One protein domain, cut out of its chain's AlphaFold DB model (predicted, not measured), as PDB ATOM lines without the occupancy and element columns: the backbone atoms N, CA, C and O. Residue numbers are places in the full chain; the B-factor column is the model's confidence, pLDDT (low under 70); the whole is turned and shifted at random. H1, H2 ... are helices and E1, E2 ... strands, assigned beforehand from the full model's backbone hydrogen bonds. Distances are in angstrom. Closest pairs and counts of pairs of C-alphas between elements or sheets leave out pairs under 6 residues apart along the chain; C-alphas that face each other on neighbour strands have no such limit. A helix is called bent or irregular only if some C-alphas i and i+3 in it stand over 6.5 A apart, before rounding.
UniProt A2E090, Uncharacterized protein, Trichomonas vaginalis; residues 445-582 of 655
ATOM      1  N   TYR A 445     182.101 251.148 179.362       98.00
ATOM      2  CA  TYR A 445     181.798 249.843 179.953       98.00
ATOM      3  C   TYR A 445     181.179 249.985 181.350       98.00
ATOM      4  O   TYR A 445     180.176 249.336 181.644       98.00
ATOM      5  N   LEU A 446     181.749 250.844 182.197       97.69
ATOM      6  CA  LEU A 446     181.310 251.040 183.581       97.69
ATOM      7  C   LEU A 446     179.962 251.759 183.688       97.69
ATOM      8  O   LEU A 446     179.229 251.518 184.638       97.69
ATOM      9  N   GLU A 447     179.578 252.566 182.697       96.06
ATOM     10  CA  GLU A 447     178.240 253.171 182.628       96.06
ATOM     11  C   GLU A 447     177.115 252.126 182.590       96.06
ATOM     12  O   GLU A 447     176.014 252.397 183.064       96.06
ATOM     13  N   VAL A 448     177.379 250.924 182.068       95.12
ATOM     14  CA  VAL A 448     176.387 249.837 181.977       95.12
ATOM     15  C   VAL A 448     176.669 248.664 182.917       95.12
ATOM     16  O   VAL A 448     175.812 247.795 183.077       95.12
ATOM     17  N   ALA A 449     177.860 248.594 183.514       94.75
ATOM     18  CA  ALA A 449     178.249 247.505 184.400       94.75
ATOM     19  C   ALA A 449     177.817 247.788 185.847       94.75
ATOM     20  O   ALA A 449     178.229 248.771 186.454       94.75
ATOM     21  N   HIS A 450     177.044 246.877 186.439       93.06
ATOM     22  CA  HIS A 450     176.609 246.973 187.836       93.06
ATOM     23  C   HIS A 450     177.606 246.286 188.778       93.06
ATOM     24  O   HIS A 450     177.318 245.247 189.379       93.06
ATOM     25  N   LEU A 451     178.809 246.853 188.878       96.75
ATOM     26  CA  LEU A 451     179.861 246.321 189.740       96.75
ATOM     27  C   LEU A 451     179.586 246.630 191.219       96.75
ATOM     28  O   LEU A 451     179.023 247.666 191.567       96.75
ATOM     29  N   GLN A 452     180.030 245.728 192.091       97.38
ATOM     30  CA  GLN A 452     180.116 245.908 193.542       97.38
ATOM     31  C   GLN A 452     181.546 246.200 193.998       97.38
ATOM     32  O   GLN A 452     181.745 246.948 194.956       97.38
ATOM     33  N   ARG A 453     182.539 245.630 193.311       97.94
ATOM     34  CA  ARG A 453     183.957 245.849 193.577       97.94
ATOM     35  C   ARG A 453     184.690 246.157 192.278       97.94
ATOM     36  O   ARG A 453     184.496 245.477 191.272       97.94
ATOM     37  N   PHE A 454     185.514 247.198 192.312       98.12
ATOM     38  CA  PHE A 454     186.338 247.597 191.180       98.12
ATOM     39  C   PHE A 454     187.762 247.908 191.627       98.12
ATOM     40  O   PHE A 454     187.980 248.692 192.556       98.12
ATOM     41  N   ILE A 455     188.726 247.294 190.947       98.38
ATOM     42  CA  ILE A 455     190.151 247.474 191.200       98.38
ATOM     43  C   ILE A 455     190.831 247.875 189.891       98.38
ATOM     44  O   ILE A 455     190.845 247.139 188.901       98.38
ATOM     45  N   MET A 456     191.420 249.065 189.898       97.94
ATOM     46  CA  MET A 456     192.240 249.558 188.802       97.94
ATOM     47  C   MET A 456     193.331 250.451 189.377       97.94
ATOM     48  O   MET A 456     193.224 251.679 189.394       97.94
ATOM     49  N   ARG A 457     194.402 249.820 189.856       96.75
ATOM     50  CA  ARG A 457     195.606 250.518 190.313       96.75
ATOM     51  C   ARG A 457     196.425 250.992 189.119       96.75
ATOM     52  O   ARG A 457     196.405 250.377 188.048       96.75
ATOM     53  N   GLY A 458     197.162 252.075 189.312       93.25
ATOM     54  CA  GLY A 458     198.097 252.592 188.321       93.25
ATOM     55  C   GLY A 458     199.342 253.102 189.019       93.25
ATOM     56  O   GLY A 458     199.231 253.724 190.055       93.25
ATOM     57  N   TYR A 459     200.523 252.851 188.478       88.38
ATOM     58  CA  TYR A 459     201.778 253.400 188.990       88.38
ATOM     59  C   TYR A 459     202.632 253.816 187.795       88.38
ATOM     60  O   TYR A 459     202.596 253.183 186.738       88.38
ATOM     61  N   ASP A 460     203.386 254.904 187.926       86.94
ATOM     62  CA  ASP A 460     204.256 255.425 186.868       86.94
ATOM     63  C   ASP A 460     203.557 255.561 185.495       86.94
ATOM     64  O   ASP A 460     202.782 256.492 185.263       86.94
ATOM     65  N   LYS A 461     203.846 254.636 184.569       89.31
ATOM     66  CA  LYS A 461     203.360 254.626 183.181       89.31
ATOM     67  C   LYS A 461     201.954 254.042 183.020       89.31
ATOM     68  O   LYS A 461     201.399 254.187 181.936       89.31
ATOM     69  N   SER A 462     201.390 253.395 184.042       91.56
ATOM     70  CA  SER A 462     200.010 252.875 184.029       91.56
ATOM     71  C   SER A 462     199.000 253.795 184.728       91.56
ATOM     72  O   SER A 462     197.809 253.497 184.765       91.56
ATOM     73  N   SER A 463     199.460 254.933 185.259       96.31
ATOM     74  CA  SER A 463     198.627 255.943 185.917       96.31
ATOM     75  C   SER A 463     197.902 256.824 184.891       96.31
ATOM     76  O   SER A 463     198.537 257.506 184.080       96.31
ATOM     77  N   PHE A 464     196.565 256.837 184.926       97.38
ATOM     78  CA  PHE A 464     195.738 257.609 183.989       97.38
ATOM     79  C   PHE A 464     195.640 259.099 184.343       97.38
ATOM     80  O   PHE A 464     195.281 259.907 183.480       97.38
ATOM     81  N   LYS A 465     195.983 259.500 185.573       96.88
ATOM     82  CA  LYS A 465     195.935 260.895 186.042       96.88
ATOM     83  C   LYS A 465     194.560 261.521 185.782       96.88
ATOM     84  O   LYS A 465     193.533 260.928 186.100       96.88
ATOM     85  N   GLU A 466     194.502 262.702 185.162       96.44
ATOM     86  CA  GLU A 466     193.235 263.362 184.820       96.44
ATOM     87  C   GLU A 466     192.365 262.547 183.845       96.44
ATOM     88  O   GLU A 466     191.143 262.694 183.858       96.44
ATOM     89  N   MET A 467     192.943 261.637 183.047       97.81
ATOM     90  CA  MET A 467     192.158 260.726 182.202       97.81
ATOM     91  C   MET A 467     191.431 259.648 183.016       97.81
ATOM     92  O   MET A 467     190.624 258.918 182.455       97.81
ATOM     93  N   PHE A 468     191.663 259.540 184.325       98.38
ATOM     94  CA  PHE A 468     190.897 258.651 185.200       98.38
ATOM     95  C   PHE A 468     189.564 259.276 185.654       98.38
ATOM     96  O   PHE A 468     188.672 258.578 186.128       98.38
ATOM     97  N   ILE A 469     189.379 260.591 185.478       98.50
ATOM     98  CA  ILE A 469     188.160 261.296 185.907       98.50
ATOM     99  C   ILE A 469     186.885 260.759 185.229       98.50
ATOM    100  O   ILE A 469     185.905 260.550 185.943       98.50
ATOM    101  N   PRO A 470     186.842 260.496 183.905       98.44
ATOM    102  CA  PRO A 470     185.675 259.873 183.275       98.44
ATOM    103  C   PRO A 470     185.332 258.493 183.856       98.44
ATOM    104  O   PRO A 470     184.159 258.191 184.038       98.44
ATOM    105  N   ILE A 471     186.346 257.697 184.212       98.50
ATOM    106  CA  ILE A 471     186.180 256.371 184.828       98.50
ATOM    107  C   ILE A 471     185.522 256.510 186.209       98.50
ATOM    108  O   ILE A 471     184.523 255.849 186.481       98.50
ATOM    109  N   LEU A 472     186.021 257.420 187.056       98.12
ATOM    110  CA  LEU A 472     185.416 257.698 188.368       98.12
ATOM    111  C   LEU A 472     183.973 258.188 188.250       98.12
ATOM    112  O   LEU A 472     183.119 257.760 189.020       98.12
ATOM    113  N   LYS A 473     183.688 259.060 187.276       98.06
ATOM    114  CA  LYS A 473     182.323 259.535 187.033       98.06
ATOM    115  C   LYS A 473     181.391 258.385 186.675       98.06
ATOM    116  O   LYS A 473     180.336 258.287 187.288       98.06
ATOM    117  N   ALA A 474     181.787 257.508 185.752       97.81
ATOM    118  CA  ALA A 474     180.989 256.340 185.378       97.81
ATOM    119  C   ALA A 474     180.694 255.436 186.591       97.81
ATOM    120  O   ALA A 474     179.549 255.049 186.799       97.81
ATOM    121  N   LEU A 475     181.691 255.183 187.447       96.75
ATOM    122  CA  LEU A 475     181.504 254.420 188.690       96.75
ATOM    123  C   LEU A 475     180.538 255.103 189.666       96.75
ATOM    124  O   LEU A 475     179.719 254.431 190.281       96.75
ATOM    125  N   SER A 476     180.622 256.430 189.803       95.44
ATOM    126  CA  SER A 476     179.783 257.200 190.733       95.44
ATOM    127  C   SER A 476     178.302 257.265 190.341       95.44
ATOM    128  O   SER A 476     177.473 257.620 191.173       95.44
ATOM    129  N   MET A 477     177.955 256.927 189.091       91.31
ATOM    130  CA  MET A 477     176.559 256.909 188.633       91.31
ATOM    131  C   MET A 477     175.761 255.736 189.209       91.31
ATOM    132  O   MET A 477     174.533 255.796 189.222       91.31
ATOM    133  N   HIS A 478     176.440 254.687 189.682       85.88
ATOM    134  CA  HIS A 478     175.808 253.488 190.221       85.88
ATOM    135  C   HIS A 478     175.970 253.420 191.732       85.88
ATOM    136  O   HIS A 478     177.057 253.581 192.282       85.88
ATOM    137  N   ASP A 479     174.880 253.094 192.413       88.00
ATOM    138  CA  ASP A 479     174.847 252.891 193.859       88.00
ATOM    139  C   ASP A 479     175.321 251.481 194.270       88.00
ATOM    140  O   ASP A 479     175.400 251.167 195.461       88.00
ATOM    141  N   SER A 480     175.655 250.631 193.291       93.56
ATOM    142  CA  SER A 480     176.077 249.247 193.499       93.56
ATOM    143  C   SER A 480     177.519 249.113 193.989       93.56
ATOM    144  O   SER A 480     177.827 248.113 194.638       93.56
ATOM    145  N   ILE A 481     178.392 250.088 193.699       95.81
ATOM    146  CA  ILE A 481     179.811 250.055 194.080       95.81
ATOM    147  C   ILE A 481     179.947 250.178 195.601       95.81
ATOM    148  O   ILE A 481     179.611 251.201 196.194       95.81
ATOM    149  N   LYS A 482     180.514 249.141 196.220       96.12
ATOM    150  CA  LYS A 482     180.799 249.065 197.660       96.12
ATOM    151  C   LYS A 482     182.293 249.101 197.966       96.12
ATOM    152  O   LYS A 482     182.686 249.631 199.001       96.12
ATOM    153  N   ALA A 483     183.124 248.566 197.071       97.06
ATOM    154  CA  ALA A 483     184.570 248.496 197.249       97.06
ATOM    155  C   ALA A 483     185.322 249.078 196.048       97.06
ATOM    156  O   ALA A 483     185.070 248.702 194.902       97.06
ATOM    157  N   LEU A 484     186.274 249.969 196.325       97.56
ATOM    158  CA  LEU A 484     187.064 250.645 195.304       97.56
ATOM    159  C   LEU A 484     188.551 250.659 195.669       97.56
ATOM    160  O   LEU A 484     188.927 251.117 196.748       97.56
ATOM    161  N   ASP A 485     189.397 250.218 194.741       97.88
ATOM    162  CA  ASP A 485     190.850 250.386 194.822       97.88
ATOM    163  C   ASP A 485     191.377 251.063 193.557       97.88
ATOM    164  O   ASP A 485     191.395 250.490 192.464       97.88
ATOM    165  N   VAL A 486     191.792 252.312 193.725       97.75
ATOM    166  CA  VAL A 486     192.281 253.193 192.655       97.75
ATOM    167  C   VAL A 486     193.676 253.721 192.974       97.75
ATOM    168  O   VAL A 486     194.079 254.779 192.492       97.75
ATOM    169  N   THR A 487     194.414 253.006 193.824       97.00
ATOM    170  CA  THR A 487     195.735 253.412 194.319       97.00
ATOM    171  C   THR A 487     196.694 253.754 193.167       97.00
ATOM    172  O   THR A 487     196.749 253.045 192.160       97.00
ATOM    173  N   GLY A 488     197.405 254.880 193.302       96.69
ATOM    174  CA  GLY A 488     198.419 255.379 192.360       96.69
ATOM    175  C   GLY A 488     197.907 255.996 191.046       96.69
ATOM    176  O   GLY A 488     198.690 256.454 190.202       96.69
ATOM    177  N   GLN A 489     196.589 256.107 190.854       97.81
ATOM    178  CA  GLN A 489     196.027 256.715 189.642       97.81
ATOM    179  C   GLN A 489     196.324 258.212 189.483       97.81
ATOM    180  O   GLN A 489     196.191 258.738 188.379       97.81
ATOM    181  N   GLY A 490     196.761 258.909 190.537       96.38
ATOM    182  CA  GLY A 490     197.289 260.270 190.420       96.38
ATOM    183  C   GLY A 490     196.281 261.300 189.892       96.38
ATOM    184  O   GLY A 490     196.682 262.252 189.219       96.38
ATOM    185  N   PHE A 491     194.979 261.107 190.124       96.88
ATOM    186  CA  PHE A 491     193.909 261.949 189.563       96.88
ATOM    187  C   PHE A 491     193.705 263.297 190.283       96.88
ATOM    188  O   PHE A 491     192.893 264.119 189.849       96.88
ATOM    189  N   GLY A 492     194.430 263.535 191.379       96.94
ATOM    190  CA  GLY A 492     194.443 264.791 192.122       96.94
ATOM    191  C   GLY A 492     193.102 265.182 192.752       96.94
ATOM    192  O   GLY A 492     192.229 264.362 193.029       96.94
ATOM    193  N   ASP A 493     192.937 266.483 192.976       97.62
ATOM    194  CA  ASP A 493     191.799 267.057 193.699       97.62
ATOM    195  C   ASP A 493     190.437 266.771 193.053       97.62
ATOM    196  O   ASP A 493     189.473 266.455 193.747       97.62
ATOM    197  N   LYS A 494     190.354 266.832 191.716       97.88
ATOM    198  CA  LYS A 494     189.097 266.596 190.982       97.88
ATOM    199  C   LYS A 494     188.546 265.194 191.232       97.88
ATOM    200  O   LYS A 494     187.337 265.035 191.355       97.88
ATOM    201  N   GLY A 495     189.416 264.187 191.292       97.94
ATOM    202  CA  GLY A 495     188.974 262.826 191.567       97.94
ATOM    203  C   GLY A 495     188.633 262.619 193.041       97.94
ATOM    204  O   GLY A 495     187.654 261.940 193.320       97.94
ATOM    205  N   LEU A 496     189.336 263.271 193.981       97.94
ATOM    206  CA  LEU A 496     188.964 263.218 195.404       97.94
ATOM    207  C   LEU A 496     187.564 263.780 195.667       97.94
ATOM    208  O   LEU A 496     186.844 263.240 196.501       97.94
ATOM    209  N   ILE A 497     187.154 264.824 194.943       98.12
ATOM    210  CA  ILE A 497     185.784 265.351 195.036       98.12
ATOM    211  C   ILE A 497     184.763 264.261 194.672       98.12
ATOM    212  O   ILE A 497     183.817 264.052 195.424       98.12
ATOM    213  N   ILE A 498     184.994 263.516 193.586       98.00
ATOM    214  CA  ILE A 498     184.112 262.412 193.168       98.00
ATOM    215  C   ILE A 498     184.141 261.274 194.199       98.00
ATOM    216  O   ILE A 498     183.098 260.748 194.572       98.00
ATOM    217  N   ILE A 499     185.319 260.927 194.730       97.75
ATOM    218  CA  ILE A 499     185.444 259.931 195.806       97.75
ATOM    219  C   ILE A 499     184.640 260.351 197.043       97.75
ATOM    220  O   ILE A 499     183.966 259.516 197.637       97.75
ATOM    221  N   ASN A 500     184.651 261.633 197.414       97.06
ATOM    222  CA  ASN A 500     183.863 262.145 198.536       97.06
ATOM    223  C   ASN A 500     182.351 262.016 198.292       97.06
ATOM    224  O   ASN A 500     181.601 261.771 199.237       97.06
ATOM    225  N   GLU A 501     181.889 262.165 197.050       95.56
ATOM    226  CA  GLU A 501     180.493 261.907 196.673       95.56
ATOM    227  C   GLU A 501     180.157 260.414 196.797       95.56
ATOM    228  O   GLU A 501     179.176 260.064 197.451       95.56
ATOM    229  N   MET A 502     181.016 259.530 196.282       96.00
ATOM    230  CA  MET A 502     180.843 258.075 196.398       96.00
ATOM    231  C   MET A 502     180.847 257.602 197.860       96.00
ATOM    232  O   MET A 502     180.013 256.784 198.250       96.00
ATOM    233  N   LEU A 503     181.738 258.160 198.688       96.00
ATOM    234  CA  LEU A 503     181.786 257.911 200.129       96.00
ATOM    235  C   LEU A 503     180.496 258.332 200.813       96.00
ATOM    236  O   LEU A 503     180.088 257.655 201.738       96.00
ATOM    237  N   LYS A 504     179.809 259.394 200.374       94.31
ATOM    238  CA  LYS A 504     178.507 259.809 200.929       94.31
ATOM    239  C   LYS A 504     177.348 258.900 200.511       94.31
ATOM    240  O   LYS A 504     176.340 258.886 201.210       94.31
ATOM    241  N   MET A 505     177.520 258.108 199.458       90.31
ATOM    242  CA  MET A 505     176.566 257.095 199.009       90.31
ATOM    243  C   MET A 505     176.826 255.756 199.728       90.31
ATOM    244  O   MET A 505     176.748 255.706 200.960       90.31
ATOM    245  N   ASN A 506     177.154 254.698 198.974       89.06
ATOM    246  CA  ASN A 506     177.181 253.302 199.428       89.06
ATOM    247  C   ASN A 506     178.587 252.684 199.519       89.06
ATOM    248  O   ASN A 506     178.703 251.484 199.768       89.06
ATOM    249  N   LEU A 507     179.652 253.464 199.314       94.38
ATOM    250  CA  LEU A 507     181.010 252.936 199.418       94.38
ATOM    251  C   LEU A 507     181.311 252.548 200.876       94.38
ATOM    252  O   LEU A 507     181.134 253.367 201.775       94.38
ATOM    253  N   THR A 508     181.767 251.315 201.102       94.69
ATOM    254  CA  THR A 508     182.134 250.787 202.430       94.69
ATOM    255  C   THR A 508     183.613 250.412 202.531       94.69
ATOM    256  O   THR A 508     184.133 250.261 203.636       94.69
ATOM    257  N   SER A 509     184.308 250.273 201.395       94.81
ATOM    258  CA  SER A 509     185.727 249.919 201.316       94.81
ATOM    259  C   SER A 509     186.485 250.789 200.309       94.81
ATOM    260  O   SER A 509     186.097 250.854 199.142       94.81
ATOM    261  N   LEU A 510     187.590 251.423 200.724       96.19
ATOM    262  CA  LEU A 510     188.359 252.331 199.856       96.19
ATOM    263  C   LEU A 510     189.886 252.196 200.013       96.19
ATOM    264  O   LEU A 510     190.422 252.344 201.111       96.19
ATOM    265  N   ALA A 511     190.606 252.044 198.898       95.69
ATOM    266  CA  ALA A 511     192.041 252.327 198.808       95.69
ATOM    267  C   ALA A 511     192.336 253.375 197.728       95.69
ATOM    268  O   ALA A 511     191.917 253.258 196.574       95.69
ATOM    269  N   PHE A 512     193.043 254.429 198.136       95.75
ATOM    270  CA  PHE A 512     193.282 255.619 197.323       95.75
ATOM    271  C   PHE A 512     194.599 256.314 197.704       95.75
ATOM    272  O   PHE A 512     194.683 257.540 197.692       95.75
ATOM    273  N   ASP A 513     195.654 255.584 198.071       94.75
ATOM    274  CA  ASP A 513     196.954 256.250 198.249       94.75
ATOM    275  C   ASP A 513     197.523 256.694 196.885       94.75
ATOM    276  O   ASP A 513     197.051 256.253 195.836       94.75
ATOM    277  N   GLU A 514     198.498 257.599 196.881       95.69
ATOM    278  CA  GLU A 514     199.185 258.079 195.670       95.69
ATOM    279  C   GLU A 514     198.283 258.739 194.591       95.69
ATOM    280  O   GLU A 514     198.521 258.638 193.389       95.69
ATOM    281  N   GLN A 515     197.257 259.486 195.001       96.62
ATOM    282  CA  GLN A 515     196.423 260.315 194.108       96.62
ATOM    283  C   GLN A 515     196.995 261.705 193.868       96.62
ATOM    284  O   GLN A 515     196.553 262.405 192.960       96.62
ATOM    285  N   TYR A 516     197.991 262.096 194.661       94.06
ATOM    286  CA  TYR A 516     198.727 263.353 194.527       94.06
ATOM    287  C   TYR A 516     197.839 264.615 194.622       94.06
ATOM    288  O   TYR A 516     197.930 265.484 193.749       94.06
ATOM    289  N   PRO A 517     197.003 264.759 195.673       95.19
ATOM    290  CA  PRO A 517     196.213 265.972 195.884       95.19
ATOM    291  C   PRO A 517     197.098 267.205 196.080       95.19
ATOM    292  O   PRO A 517     198.223 267.109 196.585       95.19
ATOM    293  N   LEU A 518     196.589 268.372 195.682       94.06
ATOM    294  CA  LEU A 518     197.237 269.660 195.926       94.06
ATOM    295  C   LEU A 518     196.539 270.438 197.044       94.06
ATOM    296  O   LEU A 518     197.182 271.278 197.671       94.06
ATOM    297  N   ASN A 519     195.259 270.161 197.311       93.88
ATOM    298  CA  ASN A 519     194.481 270.837 198.340       93.88
ATOM    299  C   ASN A 519     194.332 269.969 199.606       93.88
ATOM    300  O   ASN A 519     193.875 268.826 199.549       93.88
ATOM    301  N   CYS A 520     194.692 270.540 200.761       93.12
ATOM    302  CA  CYS A 520     194.550 269.898 202.071       93.12
ATOM    303  C   CYS A 520     193.086 269.608 202.412       93.12
ATOM    304  O   CYS A 520     192.784 268.529 202.915       93.12
ATOM    305  N   ASP A 521     192.183 270.532 202.087       93.88
ATOM    306  CA  ASP A 521     190.771 270.466 202.462       93.88
ATOM    307  C   ASP A 521     190.080 269.267 201.812       93.88
ATOM    308  O   ASP A 521     189.305 268.566 202.462       93.88
ATOM    309  N   HIS A 522     190.391 268.976 200.544       95.25
ATOM    310  CA  HIS A 522     189.819 267.821 199.853       95.25
ATOM    311  C   HIS A 522     190.276 266.506 200.480       95.25
ATOM    312  O   HIS A 522     189.435 265.649 200.747       95.25
ATOM    313  N   LEU A 523     191.580 266.364 200.748       96.12
ATOM    314  CA  LEU A 523     192.124 265.166 201.384       96.12
ATOM    315  C   LEU A 523     191.564 264.992 202.797       96.12
ATOM    316  O   LEU A 523     191.198 263.884 203.168       96.12
ATOM    317  N   PHE A 524     191.470 266.066 203.579       95.62
ATOM    318  CA  PHE A 524     190.978 265.992 204.957       95.62
ATOM    319  C   PHE A 524     189.483 265.690 204.999       95.62
ATOM    320  O   PHE A 524     189.066 264.864 205.801       95.62
ATOM    321  N   THR A 525     188.706 266.242 204.062       96.31
ATOM    322  CA  THR A 525     187.305 265.847 203.867       96.31
ATOM    323  C   THR A 525     187.200 264.348 203.593       96.31
ATOM    324  O   THR A 525     186.388 263.672 204.219       96.31
ATOM    325  N   THR A 526     188.042 263.797 202.711       96.94
ATOM    326  CA  THR A 526     188.075 262.346 202.470       96.94
ATOM    327  C   THR A 526     188.439 261.576 203.740       96.94
ATOM    328  O   THR A 526     187.795 260.579 204.050       96.94
ATOM    329  N   LEU A 527     189.439 262.040 204.498       96.56
ATOM    330  CA  LEU A 527     189.879 261.395 205.738       96.56
ATOM    331  C   LEU A 527     188.808 261.400 206.841       96.56
ATOM    332  O   LEU A 527     188.710 260.429 207.584       96.56
ATOM    333  N   ASP A 528     188.004 262.455 206.956       96.06
ATOM    334  CA  ASP A 528     186.875 262.479 207.887       96.06
ATOM    335  C   ASP A 528     185.744 261.552 207.423       96.06
ATOM    336  O   ASP A 528     185.202 260.804 208.237       96.06
ATOM    337  N   LEU A 529     185.438 261.531 206.117       96.06
ATOM    338  CA  LEU A 529     184.417 260.649 205.540       96.06
ATOM    339  C   LEU A 529     184.761 259.162 205.719       96.06
ATOM    340  O   LEU A 529     183.877 258.368 206.032       96.06
ATOM    341  N   ILE A 530     186.033 258.763 205.586       94.94
ATOM    342  CA  ILE A 530     186.420 257.358 205.822       94.94
ATOM    343  C   ILE A 530     186.282 256.932 207.291       94.94
ATOM    344  O   ILE A 530     186.329 255.743 207.581       94.94
ATOM    345  N   LEU A 531     186.134 257.873 208.229       94.44
ATOM    346  CA  LEU A 531     185.921 257.576 209.647       94.44
ATOM    347  C   LEU A 531     184.436 257.460 210.023       94.44
ATOM    348  O   LEU A 531     184.147 257.133 211.179       94.44
ATOM    349  N   GLU A 532     183.513 257.712 209.088       91.50
ATOM    350  CA  GLU A 532     182.070 257.540 209.284       91.50
ATOM    351  C   GLU A 532     181.677 256.070 209.480       91.50
ATOM    352  O   GLU A 532     182.333 255.150 208.990       91.50
ATOM    353  N   ASP A 533     180.559 255.835 210.171       81.44
ATOM    354  CA  ASP A 533     180.167 254.507 210.660       81.44
ATOM    355  C   ASP A 533     179.953 253.449 209.581       81.44
ATOM    356  O   ASP A 533     180.251 252.282 209.826       81.44
ATOM    357  N   LYS A 534     179.550 253.846 208.376       88.75
ATOM    358  CA  LYS A 534     179.334 252.933 207.246       88.75
ATOM    359  C   LYS A 534     180.610 252.368 206.613       88.75
ATOM    360  O   LYS A 534     180.527 251.423 205.837       88.75
ATOM    361  N   MET A 535     181.776 252.941 206.912       92.69
ATOM    362  CA  MET A 535     183.041 252.494 206.330       92.69
ATOM    363  C   MET A 535     183.587 251.289 207.088       92.69
ATOM    364  O   MET A 535     184.071 251.405 208.219       92.69
ATOM    365  N   GLU A 536     183.537 250.136 206.427       90.69
ATOM    366  CA  GLU A 536     184.064 248.858 206.906       90.69
ATOM    367  C   GLU A 536     185.589 248.814 206.801       90.69
ATOM    368  O   GLU A 536     186.257 248.274 207.682       90.69
ATOM    369  N   PHE A 537     186.153 249.423 205.753       88.81
ATOM    370  CA  PHE A 537     187.592 249.430 205.521       88.81
ATOM    371  C   PHE A 537     188.074 250.673 204.759       88.81
ATOM    372  O   PHE A 537     187.467 251.107 203.785       88.81
ATOM    373  N   ALA A 538     189.231 251.208 205.144       92.06
ATOM    374  CA  ALA A 538     189.945 252.187 204.335       92.06
ATOM    375  C   ALA A 538     191.460 252.028 204.487       92.06
ATOM    376  O   ALA A 538     191.949 251.813 205.598       92.06
ATOM    377  N   LEU A 539     192.216 252.180 203.398       89.69
ATOM    378  CA  LEU A 539     193.678 252.250 203.444       89.69
ATOM    379  C   LEU A 539     194.131 253.673 203.803       89.69
ATOM    380  O   LEU A 539     193.702 254.641 203.174       89.69
ATOM    381  N   TRP A 540     195.022 253.801 204.791       92.50
ATOM    382  CA  TRP A 540     195.593 255.098 205.157       92.50
ATOM    383  C   TRP A 540     196.489 255.654 204.033       92.50
ATOM    384  O   TRP A 540     197.431 254.967 203.632       92.50
ATOM    385  N   PRO A 541     196.260 256.891 203.551       94.25
ATOM    386  CA  PRO A 541     196.942 257.414 202.371       94.25
ATOM    387  C   PRO A 541     198.268 258.113 202.738       94.25
ATOM    388  O   PRO A 541     198.364 259.346 202.787       94.25
ATOM    389  N   TYR A 542     199.294 257.319 203.053       92.12
ATOM    390  CA  TYR A 542     200.600 257.798 203.514       92.12
ATOM    391  C   TYR A 542     201.303 258.693 202.492       92.12
ATOM    392  O   TYR A 542     201.782 259.775 202.846       92.12
ATOM    393  N   GLU A 543     201.375 258.263 201.235       91.81
ATOM    394  CA  GLU A 543     202.109 258.990 200.200       91.81
ATOM    395  C   GLU A 543     201.372 260.264 199.755       91.81
ATOM    396  O   GLU A 543     202.023 261.269 199.447       91.81
ATOM    397  N   ASN A 544     200.034 260.287 199.810       93.19
ATOM    398  CA  ASN A 544     199.264 261.524 199.615       93.19
ATOM    399  C   ASN A 544     199.637 262.588 200.648       93.19
ATOM    400  O   ASN A 544     199.969 263.717 200.278       93.19
ATOM    401  N   LEU A 545     199.614 262.226 201.933       93.12
ATOM    402  CA  LEU A 545     199.952 263.151 203.008       93.12
ATOM    403  C   LEU A 545     201.414 263.604 202.917       93.12
ATOM    404  O   LEU A 545     201.695 264.798 202.991       93.12
ATOM    405  N   LYS A 546     202.340 262.673 202.663       90.50
ATOM    406  CA  LYS A 546     203.771 262.954 202.481       90.50
ATOM    407  C   LYS A 546     204.044 263.981 201.393       90.50
ATOM    408  O   LYS A 546     204.783 264.939 201.618       90.50
ATOM    409  N   ARG A 547     203.435 263.809 200.220       89.81
ATOM    410  CA  ARG A 547     203.587 264.759 199.112       89.81
ATOM    411  C   ARG A 547     202.934 266.103 199.398       89.81
ATOM    412  O   ARG A 547     203.443 267.122 198.935       89.81
ATOM    413  N   LEU A 548     201.838 266.112 200.146       91.62
ATOM    414  CA  LEU A 548     201.162 267.337 200.546       91.62
ATOM    415  C   LEU A 548     201.995 268.131 201.568       91.62
ATOM    416  O   LEU A 548     202.191 269.331 201.387       91.62
ATOM    417  N   TRP A 549     202.609 267.462 202.550       91.00
ATOM    418  CA  TRP A 549     203.541 268.091 203.497       91.00
ATOM    419  C   TRP A 549     204.759 268.719 202.827       91.00
ATOM    420  O   TRP A 549     205.211 269.772 203.258       91.00
ATOM    421  N   ALA A 550     205.255 268.121 201.745       89.00
ATOM    422  CA  ALA A 550     206.360 268.688 200.976       89.00
ATOM    423  C   ALA A 550     205.998 270.000 200.248       89.00
ATOM    424  O   ALA A 550     206.895 270.700 199.781       89.00
ATOM    425  N   LYS A 551     204.704 270.320 200.114       89.25
ATOM    426  CA  LYS A 551     204.207 271.495 199.383       89.25
ATOM    427  C   LYS A 551     203.630 272.585 200.282       89.25
ATOM    428  O   LYS A 551     203.540 273.726 199.836       89.25
ATOM    429  N   VAL A 552     203.225 272.260 201.510       91.62
ATOM    430  CA  VAL A 552     202.709 273.264 202.449       91.62
ATOM    431  C   VAL A 552     203.840 274.066 203.086       91.62
ATOM    432  O   VAL A 552     204.952 273.577 203.286       91.62
ATOM    433  N   SER A 553     203.553 275.323 203.423       93.81
ATOM    434  CA  SER A 553     204.496 276.156 204.175       93.81
ATOM    435  C   SER A 553     204.744 275.588 205.578       93.81
ATOM    436  O   SER A 553     203.882 274.914 206.144       93.81
ATOM    437  N   SER A 554     205.891 275.904 206.189       91.31
ATOM    438  CA  SER A 554     206.192 275.462 207.560       91.31
ATOM    439  C   SER A 554     205.137 275.915 208.572       91.31
ATOM    440  O   SER A 554     204.838 275.169 209.497       91.31
ATOM    441  N   GLN A 555     204.549 277.102 208.385       94.00
ATOM    442  CA  GLN A 555     203.467 277.592 209.239       94.00
ATOM    443  C   GLN A 555     202.215 276.712 209.112       94.00
ATOM    444  O   GLN A 555     201.749 276.169 210.109       94.00
ATOM    445  N   GLN A 556     201.725 276.493 207.888       91.56
ATOM    446  CA  GLN A 556     200.563 275.629 207.643       91.56
ATOM    447  C   GLN A 556     200.806 274.189 208.104       91.56
ATOM    448  O   GLN A 556     199.906 273.545 208.630       91.56
ATOM    449  N   PHE A 557     202.026 273.671 207.946       90.06
ATOM    450  CA  PHE A 557     202.384 272.350 208.453       90.06
ATOM    451  C   PHE A 557     202.169 272.247 209.969       90.06
ATOM    452  O   PHE A 557     201.557 271.286 210.430       90.06
ATOM    453  N   GLN A 558     202.631 273.240 210.738       92.69
ATOM    454  CA  GLN A 558     202.442 273.268 212.194       92.69
ATOM    455  C   GLN A 558     200.964 273.387 212.585       92.69
ATOM    456  O   GLN A 558     200.543 272.775 213.563       92.69
ATOM    457  N   GLU A 559     200.166 274.116 211.804       93.62
ATOM    458  CA  GLU A 559     198.719 274.249 212.018       93.62
ATOM    459  C   GLU A 559     197.960 272.938 211.720       93.62
ATOM    460  O   GLU A 559     197.048 272.566 212.460       93.62
ATOM    461  N   LEU A 560     198.350 272.199 210.675       91.62
ATOM    462  CA  LEU A 560     197.659 270.980 210.227       91.62
ATOM    463  C   LEU A 560     198.123 269.703 210.949       91.62
ATOM    464  O   LEU A 560     197.372 268.727 211.022       91.62
ATOM    465  N   LEU A 561     199.344 269.672 211.492       91.88
ATOM    466  CA  LEU A 561     199.914 268.481 212.135       91.88
ATOM    467  C   LEU A 561     199.068 267.937 213.311       91.88
ATOM    468  O   LEU A 561     198.879 266.713 213.370       91.88
ATOM    469  N   PRO A 562     198.511 268.771 214.215       93.00
ATOM    470  CA  PRO A 562     197.607 268.297 215.264       93.00
ATOM    471  C   PRO A 562     196.315 267.686 214.703       93.00
ATOM    472  O   PRO A 562     195.843 266.672 215.220       93.00
ATOM    473  N   VAL A 563     195.773 268.257 213.619       93.38
ATOM    474  CA  VAL A 563     194.555 267.766 212.952       93.38
ATOM    475  C   VAL A 563     194.796 266.372 212.380       93.38
ATOM    476  O   VAL A 563     194.073 265.435 212.715       93.38
ATOM    477  N   VAL A 564     195.872 266.193 211.602       90.75
ATOM    478  CA  VAL A 564     196.206 264.882 211.021       90.75
ATOM    479  C   VAL A 564     196.520 263.852 212.102       90.75
ATOM    480  O   VAL A 564     196.092 262.705 211.993       90.75
ATOM    481  N   SER A 565     197.225 264.244 213.166       91.50
ATOM    482  CA  SER A 565     197.512 263.355 214.299       91.50
ATOM    483  C   SER A 565     196.230 262.865 214.985       91.50
ATOM    484  O   SER A 565     196.118 261.679 215.297       91.50
ATOM    485  N   SER A 566     195.244 263.750 215.170       95.38
ATOM    486  CA  SER A 566     193.935 263.409 215.740       95.38
ATOM    487  C   SER A 566     193.143 262.450 214.841       95.38
ATOM    488  O   SER A 566     192.686 261.401 215.303       95.38
ATOM    489  N   ILE A 567     193.049 262.751 213.540       94.81
ATOM    490  CA  ILE A 567     192.394 261.886 212.544       94.81
ATOM    491  C   ILE A 567     193.075 260.513 212.496       94.81
ATOM    492  O   ILE A 567     192.401 259.486 212.555       94.81
ATOM    493  N   ARG A 568     194.412 260.472 212.452       93.38
ATOM    494  CA  ARG A 568     195.180 259.220 212.413       93.38
ATOM    495  C   ARG A 568     194.956 258.378 213.662       93.38
ATOM    496  O   ARG A 568     194.830 257.163 213.553       93.38
ATOM    497  N   LYS A 569     194.881 258.998 214.842       93.06
ATOM    498  CA  LYS A 569     194.559 258.284 216.082       93.06
ATOM    499  C   LYS A 569     193.175 257.633 215.995       93.06
ATOM    500  O   LYS A 569     193.070 256.433 216.218       93.06
ATOM    501  N   ARG A 570     192.147 258.384 215.573       95.19
ATOM    502  CA  ARG A 570     190.790 257.848 215.346       95.19
ATOM    503  C   ARG A 570     190.784 256.708 214.326       95.19
ATOM    504  O   ARG A 570     190.116 255.705 214.546       95.19
ATOM    505  N   TYR A 571     191.548 256.843 213.243       92.75
ATOM    506  CA  TYR A 571     191.718 255.798 212.234       92.75
ATOM    507  C   TYR A 571     192.320 254.520 212.830       92.75
ATOM    508  O   TYR A 571     191.760 253.441 212.654       92.75
ATOM    509  N   LEU A 572     193.425 254.637 213.574       88.12
ATOM    510  CA  LEU A 572     194.079 253.498 214.220       88.12
ATOM    511  C   LEU A 572     193.186 252.842 215.273       88.12
ATOM    512  O   LEU A 572     193.230 251.627 215.415       88.12
ATOM    513  N   ASP A 573     192.384 253.620 215.999       88.38
ATOM    514  CA  ASP A 573     191.438 253.091 216.981       88.38
ATOM    515  C   ASP A 573     190.277 252.351 216.299       88.38
ATOM    516  O   ASP A 573     189.935 251.246 216.721       88.38
ATOM    517  N   ARG A 574     189.728 252.898 215.206       88.69
ATOM    518  CA  ARG A 574     188.634 252.285 214.430       88.69
ATOM    519  C   ARG A 574     189.072 251.008 213.713       88.69
ATOM    520  O   ARG A 574     188.382 249.996 213.782       88.69
ATOM    521  N   TYR A 575     190.221 251.039 213.044       85.94
ATOM    522  CA  TYR A 575     190.687 249.951 212.181       85.94
ATOM    523  C   TYR A 575     191.747 249.057 212.834       85.94
ATOM    524  O   TYR A 575     192.371 248.253 212.145       85.94
ATOM    525  N   ARG A 576     191.947 249.149 214.158       79.81
ATOM    526  CA  ARG A 576     193.015 248.444 214.891       79.81
ATOM    527  C   ARG A 576     193.078 246.947 214.588       79.81
ATOM    528  O   ARG A 576     194.158 246.408 214.360       79.81
ATOM    529  N   SER A 577     191.926 246.278 214.600       70.19
ATOM    530  CA  SER A 577     191.817 244.837 214.340       70.19
ATOM    531  C   SER A 577     192.177 244.483 212.897       70.19
ATOM    532  O   SER A 577     192.859 243.490 212.661       70.19
ATOM    533  N   ILE A 578     191.765 245.319 211.944       70.94
ATOM    534  CA  ILE A 578     191.977 245.119 210.508       70.94
ATOM    535  C   ILE A 578     193.436 245.403 210.125       70.94
ATOM    536  O   ILE A 578     194.045 244.621 209.399       70.94
ATOM    537  N   ILE A 579     194.030 246.470 210.663       68.69
ATOM    538  CA  ILE A 579     195.435 246.829 210.431       68.69
ATOM    539  C   ILE A 579     196.360 245.725 210.946       68.69
ATOM    540  O   ILE A 579     197.229 245.275 210.202       68.69
ATOM    541  N   LYS A 580     196.120 245.211 212.161       62.28
ATOM    542  CA  LYS A 580     196.915 244.120 212.748       62.28
ATOM    543  C   LYS A 580     196.950 242.872 211.854       62.28
ATOM    544  O   LYS A 580     197.977 242.205 211.773       62.28
ATOM    545  N   ASN A 581     195.857 242.577 211.152       53.12
ATOM    546  CA  ASN A 581     195.775 241.420 210.257       53.12
ATOM    547  C   ASN A 581     196.543 241.611 208.939       53.12
ATOM    548  O   ASN A 581     196.735 240.648 208.200       53.12
ATOM    549  N   CYS A 582     196.999 242.827 208.641       50.88
ATOM    550  CA  CYS A 582     197.509 243.183 207.325       50.88
ATOM    551  C   CYS A 582     198.826 243.974 207.334       50.88
ATOM    552  O   CYS A 582     199.317 244.333 206.264       50.88
TER     553      CYS A 582
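This is residues 445 to 582 of the 655 residues of an uncharacterized protein of Trichomonas vaginalis (UniProt A2E090). Four helices, H1, H2, H3 and H5, stand side by side in a gently curved row, and a small three-stranded sheet lies beyond one side of its H1-H2 end, grazed by H2. H4 lies near H3 and H5, and short H6 follows H5, the row's long last helix, after a tight link of 1 residue. The printed part has 138 residues, in the order E1 H1 E2 H2 E3 H3 H4 H5 H6, mostly helix; the sheet E1 E2 E3 is parallel. It is compact, radius of gyration of the C-alphas 14.8 A, spanning 47 by 33 by 25 A.

Inner strand E2, residues 483 to 485, has parallel neighbours E1, residues 453 to 455, with N 454 and O 483 3.0 A apart, and E3, residues 509 to 511, with N 511 and O 484 2.9 A apart, both within hydrogen-bond range. Residues 509 to 510 also pair, parallel, with 537 to 538. H2, residues 492 to 504, only just on the sheet with 5 pairs of C-alphas within 10 A, only grazes it with residues 499 to 503. H2 touches H1, residues 465 to 476, at a shallow tilt of 14 degrees, the same way; the closest C-alphas, of Ser 476 and Met 502, are 5.8 A apart. H2 touches H3, residues 520 to 529, at a shallow tilt of 22 degrees, the same way; the closest C-alphas, of Asn 500 and Thr 526, are 5.8 A apart. H5, residues 554 to 574, is close to H3 but not clearly touching, closest C-alphas Asp 528 and Ile 567, 7.2 A. H4, residues 542 to 549, is close but not clearly touching to H5, closest C-alphas Trp 549 and Phe 557, 6.6 A. H6, residues 576 to 580, is apart from H3. Every O i to N i+4 pair is within hydrogen-bond range in H3, H4 and H6, against 5 of 8 in H1, 8 of 9 in H2 and 15 of 17 in H5.

E1 begins at C-alpha 453 (183.957, 245.849, 193.577). H5, 29.9 A long, has a kink of 35 degrees near residue 561; H1, 17.2 A, and H5 are only just irregular, C-alphas 467 and 470 being 6.6 A and 559 and 562 6.9 A apart. H2 is 18.9 A long. H6 ends at C-alpha 580 (196.915, 244.120, 212.748).

The farthest C-alphas, of Val 448 and Gln 555, are 47.4 A apart. The printed part has no cut; the H3 to H4 link is long. Residues 579 to 582 have pLDDT under 70.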